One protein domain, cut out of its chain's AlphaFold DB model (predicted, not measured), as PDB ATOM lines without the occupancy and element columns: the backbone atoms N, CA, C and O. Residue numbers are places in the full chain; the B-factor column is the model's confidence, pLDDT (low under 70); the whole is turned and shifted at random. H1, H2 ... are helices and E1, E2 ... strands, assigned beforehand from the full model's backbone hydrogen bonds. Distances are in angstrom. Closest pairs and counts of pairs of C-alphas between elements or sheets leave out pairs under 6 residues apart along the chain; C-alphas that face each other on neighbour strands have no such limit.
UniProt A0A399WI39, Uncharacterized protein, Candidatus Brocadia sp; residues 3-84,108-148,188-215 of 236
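What this domain is: This is residues 3 to 84, 108 to 148 and 188 to 215 of the 236 residues of an uncharacterized protein of Candidatus Brocadia sp (UniProt A0A399WI39). Little regular structure is here: two small antiparallel sheets, E1-E4-E6 and E2-E3-E5, come together near Ala 5 and Leu 114, with short helices H1 and H2 on one face of the second. Of 151 printed residues, 59 are in named elements, in order E1 E2 E3 H1 E4 E5 E6 H2, class mixed. The whole is compact, radius of gyration of the C-alphas 15.8 A, spanning 56 by 36 by 23 A.

How they stand to each other: Start at E1, residues 3 to 5, antiparallel to E4, residues 73 to 80; N 4 and O 74 are 2.9 A apart. E6, residues 134 to 144, is E4's other antiparallel neighbour, with N 75 and O 142 2.9 A apart. E2, residues 38 to 42, and E3, residues 45 to 53, form a hairpin, N 39 to O 47 2.9 A. E5, residues 112 to 121, is antiparallel to E3, N 48 to O 118 2.9 A. H1, residues 60 to 65, and H2, residues 200 to 206, stand up from the same face; their closest C-alphas to E5 are Ile 60 to Gly 115, 5.0 A, and Ile 200 to Gly 117, 5.7 A. Every O i to N i+4 pair in both is within hydrogen-bond range.

Where its parts are: Find C-alpha 3 at (131.708, 134.646, 31.206). E3 runs 24.6 A, E4 22.7 A, E5 25.3 A, bending at 118, and E6 23.6 A, bending at 137. H2 ends at (159.716, 136.044, 27.776).

The domain as a whole: Residues 85 to 107 and 149 to 187 are cut out, with C-alpha gaps of 45.9 A and 32.5 A. Links E1 to E2 and E5 to E6 are long. The model's pLDDT is under 70 at residues 108 to 110 and 209 to 215.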
ATOM      1  N   ILE A   3     130.795 134.372  32.320       97.75
ATOM      2  CA  ILE A   3     131.708 134.646  31.206       97.75
ATOM      3  C   ILE A   3     132.981 133.826  31.403       97.75
ATOM      4  O   ILE A   3     133.535 133.823  32.505       97.75
ATOM      5  N   TYR A   4     133.447 133.156  30.350       97.88
ATOM      6  CA  TYR A   4     134.646 132.321  30.383       97.88
ATOM      7  C   TYR A   4     135.606 132.650  29.239       97.88
ATOM      8  O   TYR A   4     135.187 132.783  28.092       97.88
ATOM      9  N   ALA A   5     136.897 132.738  29.554       96.81
ATOM     10  CA  ALA A   5     137.989 132.743  28.586       96.81
ATOM     11  C   ALA A   5     138.509 131.308  28.447       96.81
ATOM     12  O   ALA A   5     139.127 130.791  29.380       96.81
ATOM     13  N   GLY A   6     138.215 130.636  27.330       94.56
ATOM     14  CA  GLY A   6     138.327 129.177  27.306       94.56
ATOM     15  C   GLY A   6     137.365 128.564  28.319       94.56
ATOM     16  O   GLY A   6     136.184 128.906  28.341       94.56
ATOM     17  N   ASP A   7     137.880 127.707  29.193       94.62
ATOM     18  CA  ASP A   7     137.126 127.092  30.295       94.62
ATOM     19  C   ASP A   7     137.316 127.811  31.642       94.62
ATOM     20  O   ASP A   7     136.915 127.313  32.689       94.62
ATOM     21  N   VAL A   8     137.947 128.991  31.645       97.38
ATOM     22  CA  VAL A   8     138.288 129.733  32.865       97.38
ATOM     23  C   VAL A   8     137.317 130.883  33.085       97.38
ATOM     24  O   VAL A   8     137.202 131.784  32.255       97.38
ATOM     25  N   ASN A   9     136.634 130.889  34.229       98.06
ATOM     26  CA  ASN A   9     135.677 131.929  34.584       98.06
ATOM     27  C   ASN A   9     136.375 133.289  34.741       98.06
ATOM     28  O   ASN A   9     137.311 133.430  35.526       98.06
ATOM     29  N   ALA A  10     135.878 134.313  34.051       97.56
ATOM     30  CA  ALA A  10     136.498 135.636  34.008       97.56
ATOM     31  C   ALA A  10     136.468 136.403  35.341       97.56
ATOM     32  O   ALA A  10     137.188 137.388  35.495       97.56
ATOM     33  N   ILE A  11     135.645 135.981  36.304       97.12
ATOM     34  CA  ILE A  11     135.486 136.661  37.596       97.12
ATOM     35  C   ILE A  11     136.284 135.955  38.690       97.12
ATOM     36  O   ILE A  11     136.917 136.604  39.521       97.12
ATOM     37  N   THR A  12     136.264 134.623  38.692       97.19
ATOM     38  CA  THR A  12     136.865 133.814  39.761       97.19
ATOM     39  C   THR A  12     138.160 133.126  39.354       97.19
ATOM     40  O   THR A  12     138.939 132.764  40.233       97.19
ATOM     41  N   GLY A  13     138.416 132.937  38.059       96.88
ATOM     42  CA  GLY A  13     139.535 132.142  37.547       96.88
ATOM     43  C   GLY A  13     139.368 130.637  37.736       96.88
ATOM     44  O   GLY A  13     140.306 129.886  37.488       96.88
ATOM     45  N   LYS A  14     138.202 130.181  38.203       96.94
ATOM     46  CA  LYS A  14     137.914 128.756  38.378       96.94
ATOM     47  C   LYS A  14     137.495 128.114  37.047       96.94
ATOM     48  O   LYS A  14     136.998 128.835  36.177       96.94
ATOM     49  N   PRO A  15     137.665 126.786  36.900       95.88
ATOM     50  CA  PRO A  15     137.152 126.042  35.752       95.88
ATOM     51  C   PRO A  15     135.639 126.191  35.586       95.88
ATOM     52  O   PRO A  15     134.939 126.604  36.521       95.88
ATOM     53  N   TYR A  16     135.135 125.812  34.415       94.69
ATOM     54  CA  TYR A  16     133.709 125.803  34.144       94.69
ATOM     55  C   TYR A  16     132.948 124.950  35.157       94.69
ATOM     56  O   TYR A  16     133.333 123.834  35.507       94.69
ATOM     57  N   THR A  17     131.824 125.498  35.603       95.00
ATOM     58  CA  THR A  17     130.846 124.808  36.438       95.00
ATOM     59  C   THR A  17     129.444 125.154  35.967       95.00
ATOM     60  O   THR A  17     129.179 126.292  35.552       95.00
ATOM     61  N   ASP A  18     128.550 124.174  36.064       93.69
ATOM     62  CA  ASP A  18     127.123 124.399  35.878       93.69
ATOM     63  C   ASP A  18     126.555 125.209  37.046       93.69
ATOM     64  O   ASP A  18     127.054 125.156  38.174       93.69
ATOM     65  N   GLY A  19     125.505 125.975  36.757       95.50
ATOM     66  CA  GLY A  19     124.866 126.837  37.742       95.50
ATOM     67  C   GLY A  19     125.684 128.070  38.135       95.50
ATOM     68  O   GLY A  19     126.830 128.273  37.723       95.50
ATOM     69  N   LEU A  20     125.056 128.935  38.923       97.31
ATOM     70  CA  LEU A  20     125.657 130.135  39.498       97.31
ATOM     71  C   LEU A  20     126.254 129.818  40.872       97.31
ATOM     72  O   LEU A  20     125.670 129.062  41.648       97.31
ATOM     73  N   HIS A  21     127.364 130.470  41.217       96.69
ATOM     74  CA  HIS A  21     127.919 130.450  42.571       96.69
ATOM     75  C   HIS A  21     128.003 131.872  43.109       96.69
ATOM     76  O   HIS A  21     128.524 132.755  42.439       96.69
ATOM     77  N   ALA A  22     127.498 132.101  44.324       94.81
ATOM     78  CA  ALA A  22     127.569 133.399  45.004       94.81
ATOM     79  C   ALA A  22     128.772 133.524  45.962       94.81
ATOM     80  O   ALA A  22     129.086 134.620  46.417       94.81
ATOM     81  N   GLY A  23     129.460 132.414  46.267       92.31
ATOM     82  CA  GLY A  23     130.554 132.357  47.242       92.31
ATOM     83  C   GLY A  23     131.797 131.621  46.724       92.31
ATOM     84  O   GLY A  23     131.898 130.410  46.925       92.31
ATOM     85  N   PRO A  24     132.773 132.317  46.105       93.25
ATOM     86  CA  PRO A  24     132.688 133.693  45.607       93.25
ATOM     87  C   PRO A  24     131.769 133.805  44.379       93.25
ATOM     88  O   PRO A  24     131.541 132.812  43.690       93.25
ATOM     89  N   GLN A  25     131.263 135.014  44.109       96.69
ATOM     90  CA  GLN A  25     130.412 135.298  42.950       96.69
ATOM     91  C   GLN A  25     131.145 135.008  41.628       96.69
ATOM     92  O   GLN A  25     132.226 135.548  41.401       96.69
ATOM     93  N   ASP A  26     130.551 134.193  40.751       97.44
ATOM     94  CA  ASP A  26     131.137 133.778  39.461       97.44
ATOM     95  C   ASP A  26     130.380 134.281  38.217       97.44
ATOM     96  O   ASP A  26     130.621 133.832  37.091       97.44
ATOM     97  N   TYR A  27     129.487 135.249  38.413       97.50
ATOM     98  CA  TYR A  27     128.640 135.834  37.380       97.50
ATOM     99  C   TYR A  27     128.513 137.355  37.504       97.50
ATOM    100  O   TYR A  27     128.801 137.945  38.545       97.50
ATOM    101  N   VAL A  28     128.049 137.983  36.425       96.38
ATOM    102  CA  VAL A  28     127.578 139.372  36.393       96.38
ATOM    103  C   VAL A  28     126.057 139.418  36.273       96.38
ATOM    104  O   VAL A  28     125.438 138.497  35.724       96.38
ATOM    105  N   VAL A  29     125.456 140.499  36.764       94.75
ATOM    106  CA  VAL A  29     124.012 140.755  36.691       94.75
ATOM    107  C   VAL A  29     123.745 141.821  35.637       94.75
ATOM    108  O   VAL A  29     124.278 142.920  35.733       94.75
ATOM    109  N   CYS A  30     122.909 141.514  34.648       90.12
ATOM    110  CA  CYS A  30     122.440 142.476  33.650       90.12
ATOM    111  C   CYS A  30     120.988 142.879  33.968       90.12
ATOM    112  O   CYS A  30     120.244 142.046  34.487       90.12
ATOM    113  N   PRO A  31     120.563 144.120  33.665       86.25
ATOM    114  CA  PRO A  31     121.302 145.164  32.944       86.25
ATOM    115  C   PRO A  31     122.233 146.020  33.823       86.25
ATOM    116  O   PRO A  31     122.888 146.916  33.302       86.25
ATOM    117  N   ASP A  32     122.307 145.764  35.134       87.69
ATOM    118  CA  ASP A  32     123.105 146.565  36.076       87.69
ATOM    119  C   ASP A  32     124.599 146.631  35.705       87.69
ATOM    120  O   ASP A  32     125.203 147.702  35.760       87.69
ATOM    121  N   GLN A  33     125.192 145.509  35.295       91.81
ATOM    122  CA  GLN A  33     126.507 145.458  34.665       91.81
ATOM    123  C   GLN A  33     126.354 145.719  33.161       91.81
ATOM    124  O   GLN A  33     125.906 144.845  32.415       91.81
ATOM    125  N   LEU A  34     126.751 146.916  32.718       85.75
ATOM    126  CA  LEU A  34     126.607 147.352  31.324       85.75
ATOM    127  C   LEU A  34     127.602 146.678  30.370       85.75
ATOM    128  O   LEU A  34     127.240 146.336  29.247       85.75
ATOM    129  N   TRP A  35     128.850 146.501  30.805       88.94
ATOM    130  CA  TRP A  35     129.899 145.851  30.022       88.94
ATOM    131  C   TRP A  35     130.912 145.130  30.919       88.94
ATOM    132  O   TRP A  35     130.963 145.353  32.136       88.94
ATOM    133  N   LEU A  36     131.697 144.239  30.310       92.56
ATOM    134  CA  LEU A  36     132.799 143.511  30.935       92.56
ATOM    135  C   LEU A  36     133.948 143.376  29.931       92.56
ATOM    136  O   LEU A  36     133.897 142.521  29.050       92.56
ATOM    137  N   ASP A  37     134.998 144.174  30.111       91.75
ATOM    138  CA  ASP A  37     136.097 144.238  29.142       91.75
ATOM    139  C   ASP A  37     137.257 143.284  29.450       91.75
ATOM    140  O   ASP A  37     138.217 143.225  28.683       91.75
ATOM    141  N   GLY A  38     137.213 142.527  30.551       94.50
ATOM    142  CA  GLY A  38     138.312 141.639  30.918       94.50
ATOM    143  C   GLY A  38     138.136 140.849  32.207       94.50
ATOM    144  O   GLY A  38     137.048 140.796  32.785       94.50
ATOM    145  N   ILE A  39     139.230 140.227  32.652       96.62
ATOM    146  CA  ILE A  39     139.255 139.381  33.851       96.62
ATOM    147  C   ILE A  39     139.381 140.197  35.134       96.62
ATOM    148  O   ILE A  39     140.081 141.209  35.186       96.62
ATOM    149  N   ASN A  40     138.737 139.714  36.192       95.69
ATOM    150  CA  ASN A  40     138.752 140.327  37.510       95.69
ATOM    151  C   ASN A  40     140.128 140.216  38.180       95.69
ATOM    152  O   ASN A  40     140.496 139.163  38.702       95.69
ATOM    153  N   THR A  41     140.850 141.329  38.242       87.94
ATOM    154  CA  THR A  41     142.066 141.462  39.061       87.94
ATOM    155  C   THR A  41     141.822 142.215  40.368       87.94
ATOM    156  O   THR A  41     142.749 142.423  41.147       87.94
ATOM    157  N   GLY A  42     140.562 142.575  40.633       79.81
ATOM    158  CA  GLY A  42     140.086 143.255  41.830       79.81
ATOM    159  C   GLY A  42     140.437 144.734  41.919       79.81
ATOM    160  O   GLY A  42     140.945 145.354  40.985       79.81
ATOM    161  N   HIS A  43     140.106 145.314  43.076       83.44
ATOM    162  CA  HIS A  43     140.338 146.728  43.399       83.44
ATOM    163  C   HIS A  43     139.740 147.715  42.376       83.44
ATOM    164  O   HIS A  43     140.305 148.775  42.126       83.44
ATOM    165  N   GLY A  44     138.594 147.369  41.772       86.69
ATOM    166  CA  GLY A  44     137.948 148.195  40.744       86.69
ATOM    167  C   GLY A  44     138.714 148.242  39.419       86.69
ATOM    168  O   GLY A  44     138.549 149.184  38.644       86.69
ATOM    169  N   THR A  45     139.569 147.249  39.173       90.44
ATOM    170  CA  THR A  45     140.314 147.100  37.926       90.44
ATOM    171  C   THR A  45     140.143 145.710  37.333       90.44
ATOM    172  O   THR A  45     139.954 144.721  38.047       90.44
ATOM    173  N   ILE A  46     140.258 145.646  36.012       93.94
ATOM    174  CA  ILE A  46     140.294 144.408  35.239       93.94
ATOM    175  C   ILE A  46     141.545 144.369  34.362       93.94
ATOM    176  O   ILE A  46     142.177 145.401  34.106       93.94
ATOM    177  N   ARG A  47     141.885 143.178  33.863       94.56
ATOM    178  CA  ARG A  47     142.838 143.008  32.756       94.56
ATOM    179  C   ARG A  47     142.078 142.727  31.478       94.56
ATOM    180  O   ARG A  47     141.407 141.701  31.396       94.56
ATOM    181  N   GLN A  48     142.196 143.634  30.515       94.00
ATOM    182  CA  GLN A  48     141.432 143.619  29.271       94.00
ATOM    183  C   GLN A  48     141.564 142.280  28.535       94.00
ATOM    184  O   GLN A  48     142.660 141.733  28.439       94.00
ATOM    185  N   PHE A  49     140.474 141.770  27.973       94.81
ATOM    186  CA  PHE A  49     140.526 140.650  27.045       94.81
ATOM    187  C   PHE A  49     141.200 141.063  25.742       94.81
ATOM    188  O   PHE A  49     140.826 142.049  25.110       94.81
ATOM    189  N   VAL A  50     142.161 140.263  25.301       91.19
ATOM    190  CA  VAL A  50     142.805 140.436  24.000       91.19
ATOM    191  C   VAL A  50     142.830 139.091  23.294       91.19
ATOM    192  O   VAL A  50     143.221 138.088  23.886       91.19
ATOM    193  N   ALA A  51     142.400 139.052  22.036       89.94
ATOM    194  CA  ALA A  51     142.408 137.822  21.255       89.94
ATOM    195  C   ALA A  51     143.851 137.389  20.956       89.94
ATOM    196  O   ALA A  51     144.609 138.144  20.352       89.94
ATOM    197  N   MET A  52     144.212 136.167  21.350       91.62
ATOM    198  CA  MET A  52     145.545 135.591  21.166       91.62
ATOM    199  C   MET A  52     145.454 134.181  20.572       91.62
ATOM    200  O   MET A  52     144.510 133.457  20.893       91.62
ATOM    201  N   PRO A  53     146.405 133.770  19.717       88.62
ATOM    202  CA  PRO A  53     146.437 132.410  19.184       88.62
ATOM    203  C   PRO A  53     146.691 131.383  20.296       88.62
ATOM    204  O   PRO A  53     147.463 131.641  21.225       88.62
ATOM    205  N   LEU A  54     146.058 130.214  20.180       90.38
ATOM    206  CA  LEU A  54     146.365 129.055  21.020       90.38
ATOM    207  C   LEU A  54     147.722 128.435  20.639       90.38
ATOM    208  O   LEU A  54     148.278 128.687  19.573       90.38
ATOM    209  N   GLY A  55     148.257 127.590  21.517       87.88
ATOM    210  CA  GLY A  55     149.533 126.887  21.375       87.88
ATOM    211  C   GLY A  55     150.755 127.710  21.788       87.88
ATOM    212  O   GLY A  55     151.874 127.196  21.797       87.88
ATOM    213  N   LEU A  56     150.569 128.987  22.127       86.62
ATOM    214  CA  LEU A  56     151.657 129.898  22.470       86.62
ATOM    215  C   LEU A  56     151.690 130.274  23.961       86.62
ATOM    216  O   LEU A  56     152.646 130.929  24.394       86.62
ATOM    217  N   GLY A  57     150.709 129.839  24.758       90.06
ATOM    218  CA  GLY A  57     150.672 130.085  26.203       90.06
ATOM    219  C   GLY A  57     150.325 131.525  26.597       90.06
ATOM    220  O   GLY A  57     150.613 131.947  27.723       90.06
ATOM    221  N   TYR A  58     149.746 132.291  25.668       92.12
ATOM    222  CA  TYR A  58     149.294 133.666  25.900       92.12
ATOM    223  C   TYR A  58     147.908 133.741  26.529       92.12
ATOM    224  O   TYR A  58     147.557 134.771  27.108       92.12
ATOM    225  N   THR A  59     147.095 132.696  26.379       95.06
ATOM    226  CA  THR A  59     145.716 132.754  26.848       95.06
ATOM    227  C   THR A  59     145.619 132.650  28.365       95.06
ATOM    228  O   THR A  59     146.472 132.077  29.046       95.06
ATOM    229  N   ILE A  60     144.539 133.214  28.900       96.25
ATOM    230  CA  ILE A  60     144.149 133.096  30.305       96.25
ATOM    231  C   ILE A  60     143.946 131.621  30.662       96.25
ATOM    232  O   ILE A  60     144.367 131.200  31.736       96.25
ATOM    233  N   GLU A  61     143.362 130.838  29.749       95.75
ATOM    234  CA  GLU A  61     143.229 129.387  29.887       95.75
ATOM    235  C   GLU A  61     144.599 128.748  30.145       95.75
ATOM    236  O   GLU A  61     144.800 128.185  31.219       95.75
ATOM    237  N   ALA A  62     145.583 128.983  29.268       94.31
ATOM    238  CA  ALA A  62     146.943 128.468  29.442       94.31
ATOM    239  C   ALA A  62     147.583 128.891  30.764       94.31
ATOM    240  O   ALA A  62     148.275 128.108  31.412       94.31
ATOM    241  N   ALA A  63     147.401 130.156  31.146       93.50
ATOM    242  CA  ALA A  63     148.013 130.711  32.344       93.50
ATOM    243  C   ALA A  63     147.475 130.067  33.631       93.50
ATOM    244  O   ALA A  63     148.207 129.991  34.617       93.50
ATOM    245  N   ILE A  64     146.218 129.623  33.621       94.88
ATOM    246  CA  ILE A  64     145.539 129.054  34.787       94.88
ATOM    247  C   ILE A  64     145.606 127.527  34.799       94.88
ATOM    248  O   ILE A  64     145.875 126.942  35.845       94.88
ATOM    249  N   THR A  65     145.350 126.878  33.664       92.88
ATOM    250  CA  THR A  65     145.232 125.414  33.575       92.88
ATOM    251  C   THR A  65     146.529 124.746  33.123       92.88
ATOM    252  O   THR A  65     146.720 123.560  33.371       92.88
ATOM    253  N   GLY A  66     147.426 125.491  32.469       91.00
ATOM    254  CA  GLY A  66     148.583 124.937  31.765       91.00
ATOM    255  C   GLY A  66     148.250 124.363  30.382       91.00
ATOM    256  O   GLY A  66     149.159 123.918  29.686       91.00
ATOM    257  N   GLU A  67     146.981 124.400  29.967       90.38
ATOM    258  CA  GLU A  67     146.486 123.850  28.705       90.38
ATOM    259  C   GLU A  67     145.695 124.900  27.908       90.38
ATOM    260  O   GLU A  67     145.104 125.824  28.460       90.38
ATOM    261  N   GLU A  68     145.664 124.747  26.585       87.44
ATOM    262  CA  GLU A  68     144.898 125.599  25.663       87.44
ATOM    263  C   GLU A  68     143.938 124.718  24.862       87.44
ATOM    264  O   GLU A  68     144.130 124.484  23.668       87.44
ATOM    265  N   LYS A  69     142.952 124.138  25.555       89.50
ATOM    266  CA  LYS A  69     142.090 123.092  25.000       89.50
ATOM    267  C   LYS A  69     140.878 123.667  24.281       89.50
ATOM    268  O   LYS A  69     140.477 123.124  23.251       89.50
ATOM    269  N   TYR A  70     140.279 124.719  24.832       91.06
ATOM    270  CA  TYR A  70     138.993 125.224  24.352       91.06
ATOM    271  C   TYR A  70     139.135 126.529  23.564       91.06
ATOM    272  O   TYR A  70     138.563 126.655  22.479       91.06
ATOM    273  N   GLY A  71     139.898 127.497  24.080       92.31
ATOM    274  CA  GLY A  71     139.954 128.843  23.519       92.31
ATOM    275  C   GLY A  71     138.583 129.529  23.459       92.31
ATOM    276  O   GLY A  71     137.621 129.138  24.116       92.31
ATOM    277  N   GLY A  72     138.480 130.582  22.653       93.12
ATOM    278  CA  GLY A  72     137.260 131.370  22.508       93.12
ATOM    279  C   GLY A  72     136.774 132.052  23.795       93.12
ATOM    280  O   GLY A  72     137.469 132.132  24.813       93.12
ATOM    281  N   LEU A  73     135.554 132.573  23.704       95.12
ATOM    282  CA  LEU A  73     134.794 133.212  24.772       95.12
ATOM    283  C   LEU A  73     133.493 132.435  24.965       95.12
ATOM    284  O   LEU A  73     132.728 132.294  24.014       95.12
ATOM    285  N   GLN A  74     133.204 131.972  26.177       96.25
ATOM    286  CA  GLN A  74     131.907 131.367  26.482       96.25
ATOM    287  C   GLN A  74     131.044 132.330  27.294       96.25
ATOM    288  O   GLN A  74     131.509 132.944  28.256       96.25
ATOM    289  N   VAL A  75     129.769 132.416  26.927       96.75
ATOM    290  CA  VAL A  75     128.749 133.211  27.610       96.75
ATOM    291  C   VAL A  75     127.621 132.280  28.031       96.75
ATOM    292  O   VAL A  75     127.052 131.582  27.194       96.75
ATOM    293  N   VAL A  76     127.293 132.272  29.323       97.31
ATOM    294  CA  VAL A  76     126.159 131.516  29.874       97.31
ATOM    295  C   VAL A  76     125.176 132.488  30.513       97.31
ATOM    296  O   VAL A  76     125.520 133.208  31.454       97.31
ATOM    297  N   VAL A  77     123.947 132.520  30.015       96.44
ATOM    298  CA  VAL A  77     122.886 133.416  30.486       96.44
ATOM    299  C   VAL A  77     121.842 132.586  31.212       96.44
ATOM    300  O   VAL A  77     121.377 131.598  30.663       96.44
ATOM    301  N   PHE A  78     121.503 132.988  32.434       95.56
ATOM    302  CA  PHE A  78     120.470 132.363  33.259       95.56
ATOM    303  C   PHE A  78     119.286 133.317  33.320       95.56
ATOM    304  O   PHE A  78     119.489 134.507  33.585       95.56
ATOM    305  N   GLU A  79     118.087 132.802  33.082       93.56
ATOM    306  CA  GLU A  79     116.863 133.586  33.199       93.56
ATOM    307  C   GLU A  79     116.548 133.865  34.677       93.56
ATOM    308  O   GLU A  79     116.847 133.049  35.558       93.56
ATOM    309  N   PRO A  80     115.941 135.013  35.003       93.31
ATOM    310  CA  PRO A  80     115.378 135.201  36.325       93.31
ATOM    311  C   PRO A  80     114.169 134.285  36.546       93.31
ATOM    312  O   PRO A  80     113.448 133.923  35.616       93.31
ATOM    313  N   LYS A  81     113.876 133.972  37.810       92.81
ATOM    314  CA  LYS A  81     112.631 133.282  38.163       92.81
ATOM    315  C   LYS A  81     111.409 134.152  37.817       92.81
ATOM    316  O   LYS A  81     111.457 135.372  38.029       92.81
ATOM    317  N   PRO A  82     110.292 133.548  37.367       88.81
ATOM    318  CA  PRO A  82     109.059 134.276  37.077       88.81
ATOM    319  C   PRO A  82     108.602 135.162  38.242       88.81
ATOM    320  O   PRO A  82     108.744 134.807  39.414       88.81
ATOM    321  N   GLY A  83     108.055 136.336  37.920       84.88
ATOM    322  CA  GLY A  83     107.536 137.292  38.904       84.88
ATOM    323  C   GLY A  83     108.587 138.121  39.658       84.88
ATOM    324  O   GLY A  83     108.205 138.969  40.462       84.88
ATOM    325  N   ARG A  84     109.895 137.925  39.416       81.75
ATOM    326  CA  ARG A  84     110.957 138.760  40.020       81.75
ATOM    327  C   ARG A  84     111.293 140.018  39.228       81.75
ATOM    328  O   ARG A  84     111.678 141.017  39.830       81.75
ATOM    329  N   ALA A 108     142.034 124.143   8.840       45.16
ATOM    330  CA  ALA A 108     142.743 124.467  10.080       45.16
ATOM    331  C   ALA A 108     143.257 125.916  10.204       45.16
ATOM    332  O   ALA A 108     144.439 126.192  10.015       45.16
ATOM    333  N   ALA A 109     142.385 126.833  10.611       56.09
ATOM    334  CA  ALA A 109     142.813 128.081  11.232       56.09
ATOM    335  C   ALA A 109     143.331 127.785  12.654       56.09
ATOM    336  O   ALA A 109     142.699 127.018  13.385       56.09
ATOM    337  N   GLN A 110     144.467 128.369  13.068       68.06
ATOM    338  CA  GLN A 110     144.897 128.277  14.471       68.06
ATOM    339  C   GLN A 110     143.786 128.814  15.388       68.06
ATOM    340  O   GLN A 110     143.410 129.980  15.247       68.06
ATOM    341  N   PRO A 111     143.235 128.010  16.311       84.38
ATOM    342  CA  PRO A 111     142.183 128.495  17.186       84.38
ATOM    343  C   PRO A 111     142.684 129.700  17.994       84.38
ATOM    344  O   PRO A 111     143.868 129.792  18.325       84.38
ATOM    345  N   MET A 112     141.783 130.627  18.303       91.00
ATOM    346  CA  MET A 112     142.077 131.815  19.107       91.00
ATOM    347  C   MET A 112     141.427 131.677  20.483       91.00
ATOM    348  O   MET A 112     140.331 131.130  20.605       91.00
ATOM    349  N   GLY A 113     142.067 132.222  21.511       93.62
ATOM    350  CA  GLY A 113     141.513 132.404  22.849       93.62
ATOM    351  C   GLY A 113     141.703 133.831  23.346       93.62
ATOM    352  O   GLY A 113     142.078 134.724  22.587       93.62
ATOM    353  N   LEU A 114     141.427 134.056  24.628       95.75
ATOM    354  CA  LEU A 114     141.572 135.367  25.256       95.75
ATOM    355  C   LEU A 114     142.791 135.376  26.178       95.75
ATOM    356  O   LEU A 114     142.904 134.526  27.058       95.75
ATOM    357  N   GLY A 115     143.696 136.329  25.977       94.69
ATOM    358  CA  GLY A 115     144.809 136.661  26.863       94.69
ATOM    359  C   GLY A 115     144.511 137.880  27.741       94.69
ATOM    360  O   GLY A 115     143.539 138.603  27.513       94.69
ATOM    361  N   ALA A 116     145.368 138.107  28.740       95.31
ATOM    362  CA  ALA A 116     145.287 139.258  29.638       95.31
ATOM    363  C   ALA A 116     146.087 140.452  29.086       95.31
ATOM    364  O   ALA A 116     147.314 140.414  28.983       95.31
ATOM    365  N   GLY A 117     145.386 141.521  28.726       91.88
ATOM    366  CA  GLY A 117     145.943 142.761  28.196       91.88
ATOM    367  C   GLY A 117     146.261 143.811  29.265       91.88
ATOM    368  O   GLY A 117     146.700 143.510  30.382       91.88
ATOM    369  N   GLY A 118     146.055 145.078  28.896       89.00
ATOM    370  CA  GLY A 118     146.279 146.234  29.764       89.00
ATOM    371  C   GLY A 118     145.340 146.285  30.975       89.00
ATOM    372  O   GLY A 118     144.350 145.559  31.056       89.00
ATOM    373  N   VAL A 119     145.668 147.150  31.938       91.12
ATOM    374  CA  VAL A 119     144.782 147.447  33.076       91.12
ATOM    375  C   VAL A 119     143.704 148.424  32.625       91.12
ATOM    376  O   VAL A 119     144.026 149.453  32.036       91.12
ATOM    377  N   MET A 120     142.448 148.149  32.972       88.12
ATOM    378  CA  MET A 120     141.354 149.114  32.839       88.12
ATOM    379  C   MET A 120     140.658 149.310  34.182       88.12
ATOM    380  O   MET A 120     140.536 148.371  34.973       88.12
ATOM    381  N   LYS A 121     140.192 150.535  34.438       89.25
ATOM    382  CA  LYS A 121     139.297 150.819  35.562       89.25
ATOM    383  C   LYS A 121     137.912 150.305  35.202       89.25
ATOM    384  O   LYS A 121     137.295 150.802  34.268       89.25
ATOM    385  N   GLN A 122     137.453 149.296  35.926       89.94
ATOM    386  CA  GLN A 122     136.125 148.732  35.760       89.94
ATOM    387  C   GLN A 122     135.782 147.931  37.013       89.94
ATOM    388  O   GLN A 122     136.561 147.081  37.454       89.94
ATOM    389  N   LYS A 123     134.606 148.184  37.582       92.94
ATOM    390  CA  LYS A 123     134.067 147.378  38.677       92.94
ATOM    391  C   LYS A 123     133.244 146.219  38.123       92.94
ATOM    392  O   LYS A 123     132.658 146.307  37.044       92.94
ATOM    393  N   ILE A 124     133.198 145.143  38.895       94.12
ATOM    394  CA  ILE A 124     132.291 144.020  38.663       94.12
ATOM    395  C   ILE A 124     131.327 144.000  39.840       94.12
ATOM    396  O   ILE A 124     131.756 143.808  40.978       94.12
ATOM    397  N   TYR A 125     130.049 144.263  39.589       94.69
ATOM    398  CA  TYR A 125     129.104 144.533  40.668       94.69
ATOM    399  C   TYR A 125     128.664 143.267  41.418       94.69
ATOM    400  O   TYR A 125     128.426 142.228  40.792       94.69
ATOM    401  N   PRO A 126     128.526 143.338  42.758       94.75
ATOM    402  CA  PRO A 126     127.886 142.275  43.519       94.75
ATOM    403  C   PRO A 126     126.405 142.167  43.140       94.75
ATOM    404  O   PRO A 126     125.751 143.175  42.865       94.75
ATOM    405  N   ASP A 127     125.873 140.950  43.154       95.25
ATOM    406  CA  ASP A 127     124.449 140.711  42.962       95.25
ATOM    407  C   ASP A 127     123.645 141.233  44.162       95.25
ATOM    408  O   ASP A 127     123.775 140.745  45.285       95.25
ATOM    409  N   LEU A 128     122.794 142.230  43.910       93.06
ATOM    410  CA  LEU A 128     121.905 142.819  44.913       93.06
ATOM    411  C   LEU A 128     120.550 142.099  45.015       93.06
ATOM    412  O   LEU A 128     119.810 142.337  45.967       93.06
ATOM    413  N   HIS A 129     120.207 141.235  44.055       93.00
ATOM    414  CA  HIS A 129     118.965 140.455  44.055       93.00
ATOM    415  C   HIS A 129     119.109 139.136  44.817       93.00
ATOM    416  O   HIS A 129     118.120 138.611  45.336       93.00
ATOM    417  N   GLY A 130     120.341 138.638  44.908       93.69
ATOM    418  CA  GLY A 130     120.681 137.366  45.520       93.69
ATOM    419  C   GLY A 130     120.458 136.193  44.569       93.69
ATOM    420  O   GLY A 130     119.583 136.211  43.703       93.69
ATOM    421  N   ILE A 131     121.225 135.123  44.788       94.81
ATOM    422  CA  ILE A 131     121.270 133.972  43.878       94.81
ATOM    423  C   ILE A 131     119.900 133.311  43.649       94.81
ATOM    424  O   ILE A 131     119.632 132.783  42.572       94.81
ATOM    425  N   ASP A 132     119.008 133.385  44.639       94.69
ATOM    426  CA  ASP A 132     117.665 132.816  44.573       94.69
ATOM    427  C   ASP A 132     116.739 133.524  43.579       94.69
ATOM    428  O   ASP A 132     115.664 132.995  43.283       94.69
ATOM    429  N   ALA A 133     117.126 134.694  43.064       94.62
ATOM    430  CA  ALA A 133     116.400 135.394  42.013       94.62
ATOM    431  C   ALA A 133     116.538 134.716  40.638       94.62
ATOM    432  O   ALA A 133     115.690 134.944  39.775       94.62
ATOM    433  N   TRP A 134     117.557 133.874  40.443       95.38
ATOM    434  CA  TRP A 134     117.898 133.271  39.153       95.38
ATOM    435  C   TRP A 134     117.404 131.826  39.052       95.38
ATOM    436  O   TRP A 134     117.487 131.050  40.010       95.38
ATOM    437  N   ASP A 135     116.877 131.452  37.888       95.50
ATOM    438  CA  ASP A 135     116.502 130.079  37.578       95.50
ATOM    439  C   ASP A 135     117.730 129.310  37.076       95.50
ATOM    440  O   ASP A 135     118.197 129.481  35.952       95.50
ATOM    441  N   GLN A 136     118.265 128.440  37.931       94.50
ATOM    442  CA  GLN A 136     119.458 127.648  37.625       94.50
ATOM    443  C   GLN A 136     119.216 126.577  36.548       94.50
ATOM    444  O   GLN A 136     120.179 126.062  35.985       94.50
ATOM    445  N   ASN A 137     117.952 126.250  36.253       95.38
ATOM    446  CA  ASN A 137     117.576 125.235  35.268       95.38
ATOM    447  C   ASN A 137     117.186 125.836  33.912       95.38
ATOM    448  O   ASN A 137     117.069 125.097  32.936       95.38
ATOM    449  N   ASN A 138     116.988 127.154  33.841       94.62
ATOM    450  CA  ASN A 138     116.642 127.859  32.615       94.62
ATOM    451  C   ASN A 138     117.804 128.761  32.185       94.62
ATOM    452  O   ASN A 138     117.934 129.903  32.633       94.62
ATOM    453  N   TYR A 139     118.681 128.217  31.340       95.12
ATOM    454  CA  TYR A 139     119.865 128.921  30.869       95.12
ATOM    455  C   TYR A 139     120.198 128.602  29.409       95.12
ATOM    456  O   TYR A 139     119.885 127.532  28.888       95.12
ATOM    457  N   GLY A 140     120.884 129.539  28.756       95.38
ATOM    458  CA  GLY A 140     121.449 129.387  27.418       95.38
ATOM    459  C   GLY A 140     122.964 129.566  27.433       95.38
ATOM    460  O   GLY A 140     123.494 130.370  28.201       95.38
ATOM    461  N   ARG A 141     123.671 128.833  26.568       95.44
ATOM    462  CA  ARG A 141     125.123 128.962  26.383       95.44
ATOM    463  C   ARG A 141     125.460 129.269  24.931       95.44
ATOM    464  O   ARG A 141     125.005 128.572  24.029       95.44
ATOM    465  N   VAL A 142     126.324 130.257  24.729       95.50
ATOM    466  CA  VAL A 142     126.926 130.588  23.435       95.50
ATOM    467  C   VAL A 142     128.442 130.549  23.570       95.50
ATOM    468  O   VAL A 142     128.995 131.013  24.566       95.50
ATOM    469  N   VAL A 143     129.110 130.000  22.558       94.06
ATOM    470  CA  VAL A 143     130.568 130.039  22.430       94.06
ATOM    471  C   VAL A 143     130.910 130.902  21.225       94.06
ATOM    472  O   VAL A 143     130.397 130.689  20.129       94.06
ATOM    473  N   VAL A 144     131.759 131.897  21.447       91.94
ATOM    474  CA  VAL A 144     132.225 132.841  20.437       91.94
ATOM    475  C   VAL A 144     133.680 132.526  20.129       91.94
ATOM    476  O   VAL A 144     134.549 132.593  20.999       91.94
ATOM    477  N   HIS A 145     133.951 132.222  18.866       89.56
ATOM    478  CA  HIS A 145     135.305 132.077  18.352       89.56
ATOM    479  C   HIS A 145     135.668 133.311  17.533       89.56
ATOM    480  O   HIS A 145     134.869 133.804  16.740       89.56
ATOM    481  N   SER A 146     136.877 133.821  17.754       84.50
ATOM    482  CA  SER A 146     137.434 134.932  16.983       84.50
ATOM    483  C   SER A 146     138.421 134.408  15.950       84.50
ATOM    484  O   SER A 146     139.026 133.355  16.138       84.50
ATOM    485  N   MET A 147     138.608 135.176  14.884       81.81
ATOM    486  CA  MET A 147     139.639 134.950  13.879       81.81
ATOM    487  C   MET A 147     140.396 136.255  13.645       81.81
ATOM    488  O   MET A 147     139.812 137.335  13.738       81.81
ATOM    489  N   ASN A 148     141.697 136.168  13.386       81.88
ATOM    490  CA  ASN A 148     142.507 137.341  13.070       81.88
ATOM    491  C   ASN A 148     142.373 137.736  11.584       81.88
ATOM    492  O   ASN A 148     141.723 137.058  10.789       81.88
ATOM    493  N   VAL A 188     132.926 143.106  43.444       92.19
ATOM    494  CA  VAL A 188     133.279 141.770  43.940       92.19
ATOM    495  C   VAL A 188     134.769 141.707  44.300       92.19
ATOM    496  O   VAL A 188     135.584 142.490  43.799       92.19
ATOM    497  N   ALA A 189     135.118 140.775  45.187       90.31
ATOM    498  CA  ALA A 189     136.488 140.583  45.646       90.31
ATOM    499  C   ALA A 189     137.438 140.182  44.493       90.31
ATOM    500  O   ALA A 189     136.990 139.546  43.532       90.31
ATOM    501  N   PRO A 190     138.740 140.525  44.575       87.88
ATOM    502  CA  PRO A 190     139.751 140.015  43.647       87.88
ATOM    503  C   PRO A 190     139.748 138.486  43.585       87.88
ATOM    504  O   PRO A 190     139.493 137.812  44.583       87.88
ATOM    505  N   SER A 191     140.119 137.943  42.426       92.75
ATOM    506  CA  SER A 191     140.509 136.539  42.319       92.75
ATOM    507  C   SER A 191     142.020 136.388  42.493       92.75
ATOM    508  O   SER A 191     142.805 136.934  41.716       92.75
ATOM    509  N   ASP A 192     142.425 135.571  43.466       91.88
ATOM    510  CA  ASP A 192     143.829 135.189  43.685       91.88
ATOM    511  C   ASP A 192     144.424 134.367  42.534       91.88
ATOM    512  O   ASP A 192     145.646 134.264  42.408       91.88
ATOM    513  N   LEU A 193     143.572 133.732  41.724       94.81
ATOM    514  CA  LEU A 193     143.990 132.980  40.541       94.81
ATOM    515  C   LEU A 193     144.269 133.944  39.387       94.81
ATOM    516  O   LEU A 193     145.339 133.904  38.784       94.81
ATOM    517  N   LEU A 194     143.328 134.852  39.119       95.31
ATOM    518  CA  LEU A 194     143.410 135.786  37.997       95.31
ATOM    519  C   LEU A 194     144.467 136.876  38.208       95.31
ATOM    520  O   LEU A 194     145.076 137.323  37.240       95.31
ATOM    521  N   SER A 195     144.746 137.271  39.454       91.00
ATOM    522  CA  SER A 195     145.792 138.255  39.768       91.00
ATOM    523  C   SER A 195     147.209 137.792  39.403       91.00
ATOM    524  O   SER A 195     148.105 138.622  39.260       91.00
ATOM    525  N   LYS A 196     147.411 136.480  39.224       91.12
ATOM    526  CA  LYS A 196     148.697 135.861  38.859       91.12
ATOM    527  C   LYS A 196     148.855 135.635  37.356       91.12
ATOM    528  O   LYS A 196     149.915 135.184  36.920       91.12
ATOM    529  N   VAL A 197     147.815 135.906  36.566       93.69
ATOM    530  CA  VAL A 197     147.857 135.723  35.112       93.69
ATOM    531  C   VAL A 197     148.842 136.719  34.512       93.69
ATOM    532  O   VAL A 197     148.702 137.930  34.681       93.69
ATOM    533  N   LYS A 198     149.831 136.194  33.786       92.50
ATOM    534  CA  LYS A 198     150.794 137.014  33.049       92.50
ATOM    535  C   LYS A 198     150.094 137.750  31.916       92.50
ATOM    536  O   LYS A 198     149.306 137.172  31.170       92.50
ATOM    537  N   THR A 199     150.434 139.018  31.770       92.94
ATOM    538  CA  THR A 199     149.977 139.860  30.673       92.94
ATOM    539  C   THR A 199     150.649 139.475  29.360       92.94
ATOM    540  O   THR A 199     151.741 138.900  29.335       92.94
ATOM    541  N   ILE A 200     150.036 139.863  28.245       91.00
ATOM    542  CA  ILE A 200     150.606 139.668  26.907       91.00
ATOM    543  C   ILE A 200     151.989 140.310  26.798       91.00
ATOM    544  O   ILE A 200     152.921 139.668  26.335       91.00
ATOM    545  N   THR A 201     152.165 141.523  27.323       88.88
ATOM    546  CA  THR A 201     153.465 142.207  27.305       88.88
ATOM    547  C   THR A 201     154.537 141.467  28.107       88.88
ATOM    548  O   THR A 201     155.705 141.476  27.724       88.88
ATOM    549  N   GLU A 202     154.180 140.827  29.220       90.94
ATOM    550  CA  GLU A 202     155.119 139.981  29.968       90.94
ATOM    551  C   GLU A 202     155.483 138.725  29.174       90.94
ATOM    552  O   GLU A 202     156.659 138.370  29.103       90.94
ATOM    553  N   ARG A 203     154.506 138.097  28.511       90.44
ATOM    554  CA  ARG A 203     154.740 136.941  27.631       90.44
ATOM    555  C   ARG A 203     155.595 137.280  26.412       90.44
ATOM    556  O   ARG A 203     156.470 136.494  26.057       90.44
ATOM    557  N   ASP A 204     155.398 138.450  25.813       88.06
ATOM    558  CA  ASP A 204     156.224 138.928  24.703       88.06
ATOM    559  C   ASP A 204     157.684 139.072  25.133       88.06
ATOM    560  O   ASP A 204     158.578 138.585  24.441       88.06
ATOM    561  N   LYS A 205     157.934 139.651  26.317       87.94
ATOM    562  CA  LYS A 205     159.290 139.772  26.877       87.94
ATOM    563  C   LYS A 205     159.950 138.410  27.093       87.94
ATOM    564  O   LYS A 205     161.123 138.257  26.765       87.94
ATOM    565  N   GLU A 206     159.213 137.419  27.600       88.31
ATOM    566  CA  GLU A 206     159.716 136.044  27.776       88.31
ATOM    567  C   GLU A 206     160.109 135.387  26.447       88.31
ATOM    568  O   GLU A 206     161.019 134.561  26.406       88.31
ATOM    569  N   ARG A 207     159.438 135.767  25.358       85.62
ATOM    570  CA  ARG A 207     159.651 135.235  24.007       85.62
ATOM    571  C   ARG A 207     160.618 136.067  23.158       85.62
ATOM    572  O   ARG A 207     160.845 135.721  22.002       85.62
ATOM    573  N   GLY A 208     161.188 137.143  23.706       79.69
ATOM    574  CA  GLY A 208     162.081 138.053  22.978       79.69
ATOM    575  C   GLY A 208     161.370 138.955  21.960       79.69
ATOM    576  O   GLY A 208     162.025 139.507  21.080       79.69
ATOM    577  N   GLY A 209     160.045 139.092  22.059       69.25
ATOM    578  CA  GLY A 209     159.240 139.991  21.235       69.25
ATOM    579  C   GLY A 209     159.208 141.426  21.768       69.25
ATOM    580  O   GLY A 209     159.483 141.693  22.942       69.25
ATOM    581  N   HIS A 210     158.824 142.363  20.900       56.44
ATOM    582  CA  HIS A 210     158.569 143.758  21.254       56.44
ATOM    583  C   HIS A 210     157.070 144.056  21.157       56.44
ATOM    584  O   HIS A 210     156.452 143.821  20.124       56.44
ATOM    585  N   ALA A 211     156.493 144.595  22.233       55.22
ATOM    586  CA  ALA A 211     155.103 145.040  22.266       55.22
ATOM    587  C   ALA A 211     154.953 146.377  21.516       55.22
ATOM    588  O   ALA A 211     154.872 147.446  22.127       55.22
ATOM    589  N   GLU A 212     154.969 146.344  20.185       51.56
ATOM    590  CA  GLU A 212     154.659 147.517  19.365       51.56
ATOM    591  C   GLU A 212     153.143 147.797  19.388       51.56
ATOM    592  O   GLU A 212     152.327 146.889  19.278       51.56
ATOM    593  N   GLY A 213     152.748 149.062  19.584       53.88
ATOM    594  CA  GLY A 213     151.340 149.499  19.554       53.88
ATOM    595  C   GLY A 213     150.557 149.437  20.878       53.88
ATOM    596  O   GLY A 213     149.494 150.043  20.966       53.88
ATOM    597  N   ASN A 214     151.088 148.810  21.934       57.53
ATOM    598  CA  ASN A 214     150.424 148.671  23.248       57.53
ATOM    599  C   ASN A 214     150.831 149.748  24.276       57.53
ATOM    600  O   ASN A 214     150.928 149.491  25.478       57.53
ATOM    601  N   GLN A 215     151.116 150.966  23.817       64.38
ATOM    602  CA  GLN A 215     151.499 152.058  24.712       64.38
ATOM    603  C   GLN A 215     150.278 152.564  25.486       64.38
ATOM    604  O   GLN A 215     149.276 152.952  24.884       64.38
TER     605      GLN A 215